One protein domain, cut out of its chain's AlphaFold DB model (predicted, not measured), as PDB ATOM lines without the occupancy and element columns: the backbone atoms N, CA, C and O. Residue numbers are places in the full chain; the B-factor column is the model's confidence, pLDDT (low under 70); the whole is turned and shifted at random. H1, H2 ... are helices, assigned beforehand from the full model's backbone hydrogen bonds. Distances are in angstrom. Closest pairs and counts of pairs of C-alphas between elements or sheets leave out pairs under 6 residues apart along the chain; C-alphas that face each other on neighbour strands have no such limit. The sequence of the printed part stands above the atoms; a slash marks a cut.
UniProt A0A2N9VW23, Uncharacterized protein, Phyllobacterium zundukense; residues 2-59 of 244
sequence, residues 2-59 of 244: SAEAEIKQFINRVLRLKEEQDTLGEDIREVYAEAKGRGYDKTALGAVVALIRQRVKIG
ATOM      1  N   SER A   2     -25.233 -38.385 -97.899       88.81
ATOM      2  CA  SER A   2     -26.282 -38.764 -96.931       88.81
ATOM      3  C   SER A   2     -25.684 -38.770 -95.521       88.81
ATOM      4  O   SER A   2     -24.542 -39.194 -95.343       88.81
ATOM      5  N   ALA A   3     -26.448 -38.332 -94.515       91.75
ATOM      6  CA  ALA A   3     -25.968 -38.277 -93.129       91.75
ATOM      7  C   ALA A   3     -25.479 -39.650 -92.622       91.75
ATOM      8  O   ALA A   3     -24.494 -39.741 -91.897       91.75
ATOM      9  N   GLU A   4     -26.109 -40.739 -93.075       94.81
ATOM     10  CA  GLU A   4     -25.685 -42.111 -92.771       94.81
ATOM     11  C   GLU A   4     -24.282 -42.441 -93.319       94.81
ATOM     12  O   GLU A   4     -23.503 -43.123 -92.650       94.81
ATOM     13  N   ALA A   5     -23.931 -41.954 -94.514       94.62
ATOM     14  CA  ALA A   5     -22.603 -42.157 -95.095       94.62
ATOM     15  C   ALA A   5     -21.528 -41.365 -94.335       94.62
ATOM     16  O   ALA A   5     -20.443 -41.889 -94.082       94.62
ATOM     17  N   GLU A   6     -21.847 -40.137 -93.920       95.38
ATOM     18  CA  GLU A   6     -20.957 -39.276 -93.132       95.38
ATOM     19  C   GLU A   6     -20.699 -39.879 -91.738       95.38
ATOM     20  O   GLU A   6     -19.546 -40.020 -91.330       95.38
ATOM     21  N   ILE A   7     -21.743 -40.365 -91.052       97.12
ATOM     22  CA  ILE A   7     -21.620 -41.080 -89.768       97.12
ATOM     23  C   ILE A   7     -20.729 -42.326 -89.910       97.12
ATOM     24  O   ILE A   7     -19.799 -42.510 -89.121       97.12
ATOM     25  N   LYS A   8     -20.948 -43.157 -90.940       96.62
ATOM     26  CA  LYS A   8     -20.097 -44.333 -91.211       96.62
ATOM     27  C   LYS A   8     -18.641 -43.939 -91.487       96.62
ATOM     28  O   LYS A   8     -17.733 -44.628 -91.023       96.62
ATOM     29  N   GLN A   9     -18.399 -42.833 -92.191       97.62
ATOM     30  CA  GLN A   9     -17.047 -42.334 -92.450       97.62
ATOM     31  C   GLN A   9     -16.335 -41.901 -91.159       97.62
ATOM     32  O   GLN A   9     -15.172 -42.265 -90.963       97.62
ATOM     33  N   PHE A  10     -17.016 -41.176 -90.263       97.75
ATOM     34  CA  PHE A  10     -16.447 -40.797 -88.966       97.75
ATOM     35  C   PHE A  10     -16.134 -42.024 -88.100       97.75
ATOM     36  O   PHE A  10     -15.016 -42.129 -87.595       97.75
ATOM     37  N   ILE A  11     -17.067 -42.978 -87.993       97.81
ATOM     38  CA  ILE A  11     -16.873 -44.216 -87.219       97.81
ATOM     39  C   ILE A  11     -15.663 -45.001 -87.740       97.81
ATOM     40  O   ILE A  11     -14.766 -45.315 -86.963       97.81
ATOM     41  N   ASN A  12     -15.580 -45.253 -89.050       97.75
ATOM     42  CA  ASN A  12     -14.464 -46.000 -89.639       97.75
ATOM     43  C   ASN A  12     -13.109 -45.302 -89.426       97.75
ATOM     44  O   ASN A  12     -12.108 -45.967 -89.164       97.75
ATOM     45  N   ARG A  13     -13.066 -43.962 -89.491       98.19
ATOM     46  CA  ARG A  13     -11.841 -43.199 -89.204       98.19
ATOM     47  C   ARG A  13     -11.430 -43.312 -87.733       98.19
ATOM     48  O   ARG A  13     -10.243 -43.455 -87.462       98.19
ATOM     49  N   VAL A  14     -12.381 -43.259 -86.800       97.81
ATOM     50  CA  VAL A  14     -12.105 -43.407 -85.360       97.81
ATOM     51  C   VAL A  14     -11.662 -44.830 -85.020       97.81
ATOM     52  O   VAL A  14     -10.698 -44.980 -84.279       97.81
ATOM     53  N   LEU A  15     -12.300 -45.860 -85.588       97.81
ATOM     54  CA  LEU A  15     -11.908 -47.259 -85.379       97.81
ATOM     55  C   LEU A  15     -10.470 -47.519 -85.842       97.81
ATOM     56  O   LEU A  15      -9.681 -48.056 -85.073       97.81
ATOM     57  N   ARG A  16     -10.097 -47.043 -87.037       98.12
ATOM     58  CA  ARG A  16      -8.714 -47.137 -87.524       98.12
ATOM     59  C   ARG A  16      -7.723 -46.401 -86.609       98.12
ATOM     60  O   ARG A  16      -6.675 -46.942 -86.287       98.12
ATOM     61  N   LEU A  17      -8.046 -45.181 -86.168       98.38
ATOM     62  CA  LEU A  17      -7.186 -44.430 -85.238       98.38
ATOM     63  C   LEU A  17      -7.079 -45.097 -83.856       98.38
ATOM     64  O   LEU A  17      -6.109 -44.857 -83.141       98.38
ATOM     65  N   LYS A  18      -8.069 -45.909 -83.464       97.81
ATOM     66  CA  LYS A  18      -8.032 -46.709 -82.237       97.81
ATOM     67  C   LYS A  18      -7.148 -47.940 -82.383       97.81
ATOM     68  O   LYS A  18      -6.302 -48.144 -81.527       97.81
ATOM     69  N   GLU A  19      -7.256 -48.657 -83.496       97.69
ATOM     70  CA  GLU A  19      -6.341 -49.747 -83.855       97.69
ATOM     71  C   GLU A  19      -4.876 -49.262 -83.896       97.69
ATOM     72  O   GLU A  19      -4.019 -49.845 -83.238       97.69
ATOM     73  N   GLU A  20      -4.603 -48.130 -84.558       98.19
ATOM     74  CA  GLU A  20      -3.274 -47.487 -84.572       98.19
ATOM     75  C   GLU A  20      -2.810 -47.023 -83.174       98.19
ATOM     76  O   GLU A  20      -1.615 -47.020 -82.883       98.19
ATOM     77  N   GLN A  21      -3.729 -46.622 -82.289       97.31
ATOM     78  CA  GLN A  21      -3.402 -46.268 -80.903       97.31
ATOM     79  C   GLN A  21      -3.080 -47.502 -80.051       97.31
ATOM     80  O   GLN A  21      -2.193 -47.425 -79.197       97.31
ATOM     81  N   ASP A  22      -3.792 -48.608 -80.254       96.69
ATOM     82  CA  ASP A  22      -3.602 -49.835 -79.487       96.69
ATOM     83  C   ASP A  22      -2.272 -50.511 -79.859       96.69
ATOM     84  O   ASP A  22      -1.523 -50.872 -78.949       96.69
ATOM     85  N   THR A  23      -1.901 -50.556 -81.148       97.69
ATOM     86  CA  THR A  23      -0.580 -51.057 -81.585       97.69
ATOM     87  C   THR A  23       0.568 -50.213 -81.027       97.69
ATOM     88  O   THR A  23       1.470 -50.752 -80.389       97.69
ATOM     89  N   LEU A  24       0.493 -48.878 -81.123       97.62
ATOM     90  CA  LEU A  24       1.474 -47.986 -80.485       97.62
ATOM     91  C   LEU A  24       1.507 -48.147 -78.953       97.62
ATOM     92  O   LEU A  24       2.544 -47.956 -78.314       97.62
ATOM     93  N   GLY A  25       0.371 -48.488 -78.341       97.06
ATOM     94  CA  GLY A  25       0.271 -48.807 -76.920       97.06
ATOM     95  C   GLY A  25       0.985 -50.106 -76.543       97.06
ATOM     96  O   GLY A  25       1.520 -50.198 -75.434       97.06
ATOM     97  N   GLU A  26       1.022 -51.089 -77.440       97.75
ATOM     98  CA  GLU A  26       1.783 -52.333 -77.294       97.75
ATOM     99  C   GLU A  26       3.284 -52.097 -77.492       97.75
ATOM    100  O   GLU A  26       4.048 -52.439 -76.585       97.75
ATOM    101  N   ASP A  27       3.692 -51.385 -78.548       97.88
ATOM    102  CA  ASP A  27       5.092 -51.002 -78.800       97.88
ATOM    103  C   ASP A  27       5.714 -50.290 -77.580       97.88
ATOM    104  O   ASP A  27       6.805 -50.622 -77.109       97.88
ATOM    105  N   ILE A  28       4.988 -49.328 -76.993       96.62
ATOM    106  CA  ILE A  28       5.436 -48.604 -75.791       96.62
ATOM    107  C   ILE A  28       5.605 -49.559 -74.596       96.62
ATOM    108  O   ILE A  28       6.541 -49.399 -73.805       96.62
ATOM    109  N   ARG A  29       4.720 -50.554 -74.430       96.00
ATOM    110  CA  ARG A  29       4.845 -51.551 -73.350       96.00
ATOM    111  C   ARG A  29       6.055 -52.454 -73.571       96.00
ATOM    112  O   ARG A  29       6.724 -52.756 -72.581       96.00
ATOM    113  N   GLU A  30       6.337 -52.846 -74.813       97.38
ATOM    114  CA  GLU A  30       7.510 -53.648 -75.171       97.38
ATOM    115  C   GLU A  30       8.809 -52.899 -74.855       97.38
ATOM    116  O   GLU A  30       9.636 -53.426 -74.114       97.38
ATOM    117  N   VAL A  31       8.943 -51.631 -75.264       97.19
ATOM    118  CA  VAL A  31      10.124 -50.800 -74.945       97.19
ATOM    119  C   VAL A  31      10.353 -50.686 -73.429       97.19
ATOM    120  O   VAL A  31      11.478 -50.839 -72.948       97.19
ATOM    121  N   TYR A  32       9.296 -50.483 -72.632       96.56
ATOM    122  CA  TYR A  32       9.425 -50.479 -71.167       96.56
ATOM    123  C   TYR A  32       9.740 -51.865 -70.575       96.56
ATOM    124  O   TYR A  32      10.353 -51.943 -69.507       96.56
ATOM    125  N   ALA A  33       9.313 -52.956 -71.217       96.38
ATOM    126  CA  ALA A  33       9.651 -54.316 -70.803       96.38
ATOM    127  C   ALA A  33      11.113 -54.655 -71.135       96.38
ATOM    128  O   ALA A  33      11.803 -55.229 -70.291       96.38
ATOM    129  N   GLU A  34      11.610 -54.230 -72.296       96.69
ATOM    130  CA  GLU A  34      13.010 -54.355 -72.698       96.69
ATOM    131  C   GLU A  34      13.928 -53.565 -71.755       96.69
ATOM    132  O   GLU A  34      14.904 -54.107 -71.230       96.69
ATOM    133  N   ALA A  35      13.580 -52.307 -71.456       97.06
ATOM    134  CA  ALA A  35      14.308 -51.486 -70.493       97.06
ATOM    135  C   ALA A  35      14.372 -52.157 -69.108       97.06
ATOM    136  O   ALA A  35      15.445 -52.242 -68.507       97.06
ATOM    137  N   LYS A  36      13.254 -52.728 -68.635       96.06
ATOM    138  CA  LYS A  36      13.222 -53.506 -67.389       96.06
ATOM    139  C   LYS A  36      14.084 -54.773 -67.469       96.06
ATOM    140  O   LYS A  36      14.780 -55.087 -66.506       96.06
ATOM    141  N   GLY A  37      14.076 -55.485 -68.597       96.06
ATOM    142  CA  GLY A  37      14.917 -56.667 -68.832       96.06
ATOM    143  C   GLY A  37      16.419 -56.354 -68.832       96.06
ATOM    144  O   GLY A  37      17.218 -57.177 -68.393       96.06
ATOM    145  N   ARG A  38      16.794 -55.137 -69.244       96.69
ATOM    146  CA  ARG A  38      18.158 -54.585 -69.148       96.69
ATOM    147  C   ARG A  38      18.519 -54.055 -67.745       96.69
ATOM    148  O   ARG A  38      19.661 -53.658 -67.539       96.69
ATOM    149  N   GLY A  39      17.581 -54.053 -66.793       96.00
ATOM    150  CA  GLY A  39      17.798 -53.619 -65.408       96.00
ATOM    151  C   GLY A  39      17.478 -52.148 -65.108       96.00
ATOM    152  O   GLY A  39      17.773 -51.693 -64.006       96.00
ATOM    153  N   TYR A  40      16.873 -51.401 -66.037       97.31
ATOM    154  CA  TYR A  40      16.428 -50.027 -65.775       97.31
ATOM    155  C   TYR A  40      15.108 -49.996 -64.991       97.31
ATOM    156  O   TYR A  40      14.221 -50.828 -65.198       97.31
ATOM    157  N   ASP A  41      14.940 -48.989 -64.131       95.38
ATOM    158  CA  ASP A  41      13.669 -48.756 -63.450       95.38
ATOM    159  C   ASP A  41      12.627 -48.138 -64.398       95.38
ATOM    160  O   ASP A  41      12.784 -47.033 -64.924       95.38
ATOM    161  N   LYS A  42      11.515 -48.857 -64.574       93.75
ATOM    162  CA  LYS A  42      10.363 -48.413 -65.361       93.75
ATOM    163  C   LYS A  42       9.698 -47.165 -64.768       93.75
ATOM    164  O   LYS A  42       9.148 -46.378 -65.537       93.75
ATOM    165  N   THR A  43       9.716 -46.981 -63.445       93.00
ATOM    166  CA  THR A  43       9.025 -45.850 -62.802       93.00
ATOM    167  C   THR A  43       9.770 -44.539 -63.034       93.00
ATOM    168  O   THR A  43       9.181 -43.606 -63.585       93.00
ATOM    169  N   ALA A  44      11.082 -44.510 -62.778       95.88
ATOM    170  CA  ALA A  44      11.949 -43.386 -63.122       95.88
ATOM    171  C   ALA A  44      11.900 -43.036 -64.624       95.88
ATOM    172  O   ALA A  44      11.740 -41.868 -64.979       95.88
ATOM    173  N   LEU A  45      11.957 -44.033 -65.521       95.50
ATOM    174  CA  LEU A  45      11.823 -43.793 -66.966       95.50
ATOM    175  C   LEU A  45      10.459 -43.185 -67.341       95.50
ATOM    176  O   LEU A  45      10.399 -42.295 -68.189       95.50
ATOM    177  N   GLY A  46       9.375 -43.622 -66.694       94.56
ATOM    178  CA  GLY A  46       8.041 -43.045 -66.878       94.56
ATOM    179  C   GLY A  46       7.975 -41.569 -66.473       94.56
ATOM    180  O   GLY A  46       7.453 -40.753 -67.236       94.56
ATOM    181  N   ALA A  47       8.564 -41.215 -65.326       95.69
ATOM    182  CA  ALA A  47       8.656 -39.830 -64.859       95.69
ATOM    183  C   ALA A  47       9.457 -38.947 -65.834       95.69
ATOM    184  O   ALA A  47       8.993 -37.876 -66.224       95.69
ATOM    185  N   VAL A  48      10.609 -39.427 -66.319       96.00
ATOM    186  CA  VAL A  48      11.428 -38.715 -67.320       96.00
ATOM    187  C   VAL A  48      10.646 -38.466 -68.616       96.00
ATOM    188  O   VAL A  48      10.660 -37.352 -69.141       96.00
ATOM    189  N   VAL A  49       9.905 -39.460 -69.120       95.50
ATOM    190  CA  VAL A  49       9.071 -39.296 -70.326       95.50
ATOM    191  C   VAL A  49       7.926 -38.299 -70.100       95.50
ATOM    192  O   VAL A  49       7.611 -37.528 -71.011       95.50
ATOM    193  N   ALA A  50       7.325 -38.268 -68.907       94.06
ATOM    194  CA  ALA A  50       6.303 -37.281 -68.555       94.06
ATOM    195  C   ALA A  50       6.871 -35.849 -68.541       94.06
ATOM    196  O   ALA A  50       6.320 -34.977 -69.217       94.06
ATOM    197  N   LEU A  51       8.013 -35.633 -67.879       91.88
ATOM    198  CA  LEU A  51       8.701 -34.335 -67.826       91.88
ATOM    199  C   LEU A  51       9.104 -33.835 -69.223       91.88
ATOM    200  O   LEU A  51       8.875 -32.672 -69.555       91.88
ATOM    201  N   ILE A  52       9.631 -34.713 -70.086       93.88
ATOM    202  CA  ILE A  52       9.977 -34.353 -71.473       93.88
ATOM    203  C   ILE A  52       8.725 -33.936 -72.262       93.88
ATOM    204  O   ILE A  52       8.748 -32.915 -72.952       93.88
ATOM    205  N   ARG A  53       7.611 -34.672 -72.140       93.25
ATOM    206  CA  ARG A  53       6.338 -34.302 -72.792       93.25
ATOM    207  C   ARG A  53       5.792 -32.970 -72.276       93.25
ATOM    208  O   ARG A  53       5.300 -32.171 -73.071       93.25
ATOM    209  N   GLN A  54       5.906 -32.711 -70.975       88.25
ATOM    210  CA  GLN A  54       5.496 -31.451 -70.358       88.25
ATOM    211  C   GLN A  54       6.343 -30.272 -70.860       88.25
ATOM    212  O   GLN A  54       5.775 -29.261 -71.274       88.25
ATOM    213  N   ARG A  55       7.673 -30.426 -70.927       91.94
ATOM    214  CA  ARG A  55       8.592 -29.428 -71.505       91.94
ATOM    215  C   ARG A  55       8.255 -29.112 -72.967       91.94
ATOM    216  O   ARG A  55       8.250 -27.948 -73.348       91.94
ATOM    217  N   VAL A  56       7.913 -30.119 -73.778       92.31
ATOM    218  CA  VAL A  56       7.485 -29.904 -75.176       92.31
ATOM    219  C   VAL A  56       6.128 -29.188 -75.266       92.31
ATOM    220  O   VAL A  56       5.950 -28.363 -76.155       92.31
ATOM    221  N   LYS A  57       5.183 -29.462 -74.353       91.44
ATOM    222  CA  LYS A  57       3.856 -28.811 -74.335       91.44
ATOM    223  C   LYS A  57       3.914 -27.342 -73.889       91.44
ATOM    224  O   LYS A  57       3.167 -26.533 -74.422       91.44
ATOM    225  N   ILE A  58       4.745 -27.024 -72.895       88.06
ATOM    226  CA  ILE A  58       4.828 -25.686 -72.275       88.06
ATOM    227  C   ILE A  58       5.855 -24.785 -72.988       88.06
ATOM    228  O   ILE A  58       5.732 -23.565 -72.954       88.06
ATOM    229  N   GLY A  59       6.844 -25.378 -73.663       88.44
ATOM    230  CA  GLY A  59       8.008 -24.678 -74.205       88.44
ATOM    231  C   GLY A  59       9.210 -24.792 -73.265       88.44
ATOM    232  O   GLY A  59       9.058 -24.888 -72.046       88.44
TER     233      GLY A  59
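What this domain is: This is residues 2 to 59 of the 244 residues of an uncharacterized protein of Phyllobacterium zundukense (UniProt A0A2N9VW23). One long straight helix, H1, makes the longest axis, and a shorter one, H2, folds back from its last end, so that the two meet at a corner as an open V. The arms of the V stand free: residues 2 to 30 and 47 to 59. The printed part has 58 residues, with two named helices, H1 then H2, and no named strand: all helix. It is extended, with a radius of gyration of the C-alphas of 17.6 A, and flat, spanning 55 by 31 by 11 A.

Where its parts are: H1, residues 3 to 37, runs 51.0 A from C-alpha 3 at (-25.968, -38.277, -93.129) to C-alpha 37 at (14.917, -56.667, -68.832). H2, residues 42 to 58, runs 24.4 A and ends with C-alpha 58 at (4.828, -25.686, -72.275).

How they stand to each other: H1 and H2 only just touch, with 3 pairs of C-alphas within 8 A, and only at the corner by their tight link. H1 touches with residues 32 to 36 alone, H2 with residue 42 alone; the closest C-alphas, of Lys 36 and Lys 42, are 6.2 A apart. They run opposite ways at a steep tilt of 48 degrees. In H1 and H2 every O i to N i+4 pair is within hydrogen-bond range.

The domain as a whole: The two C-alphas farthest apart, of Ser 2 and Gly 39, are 56.2 A apart. The printed part has no cut, and no printed residue is under 70 in pLDDT.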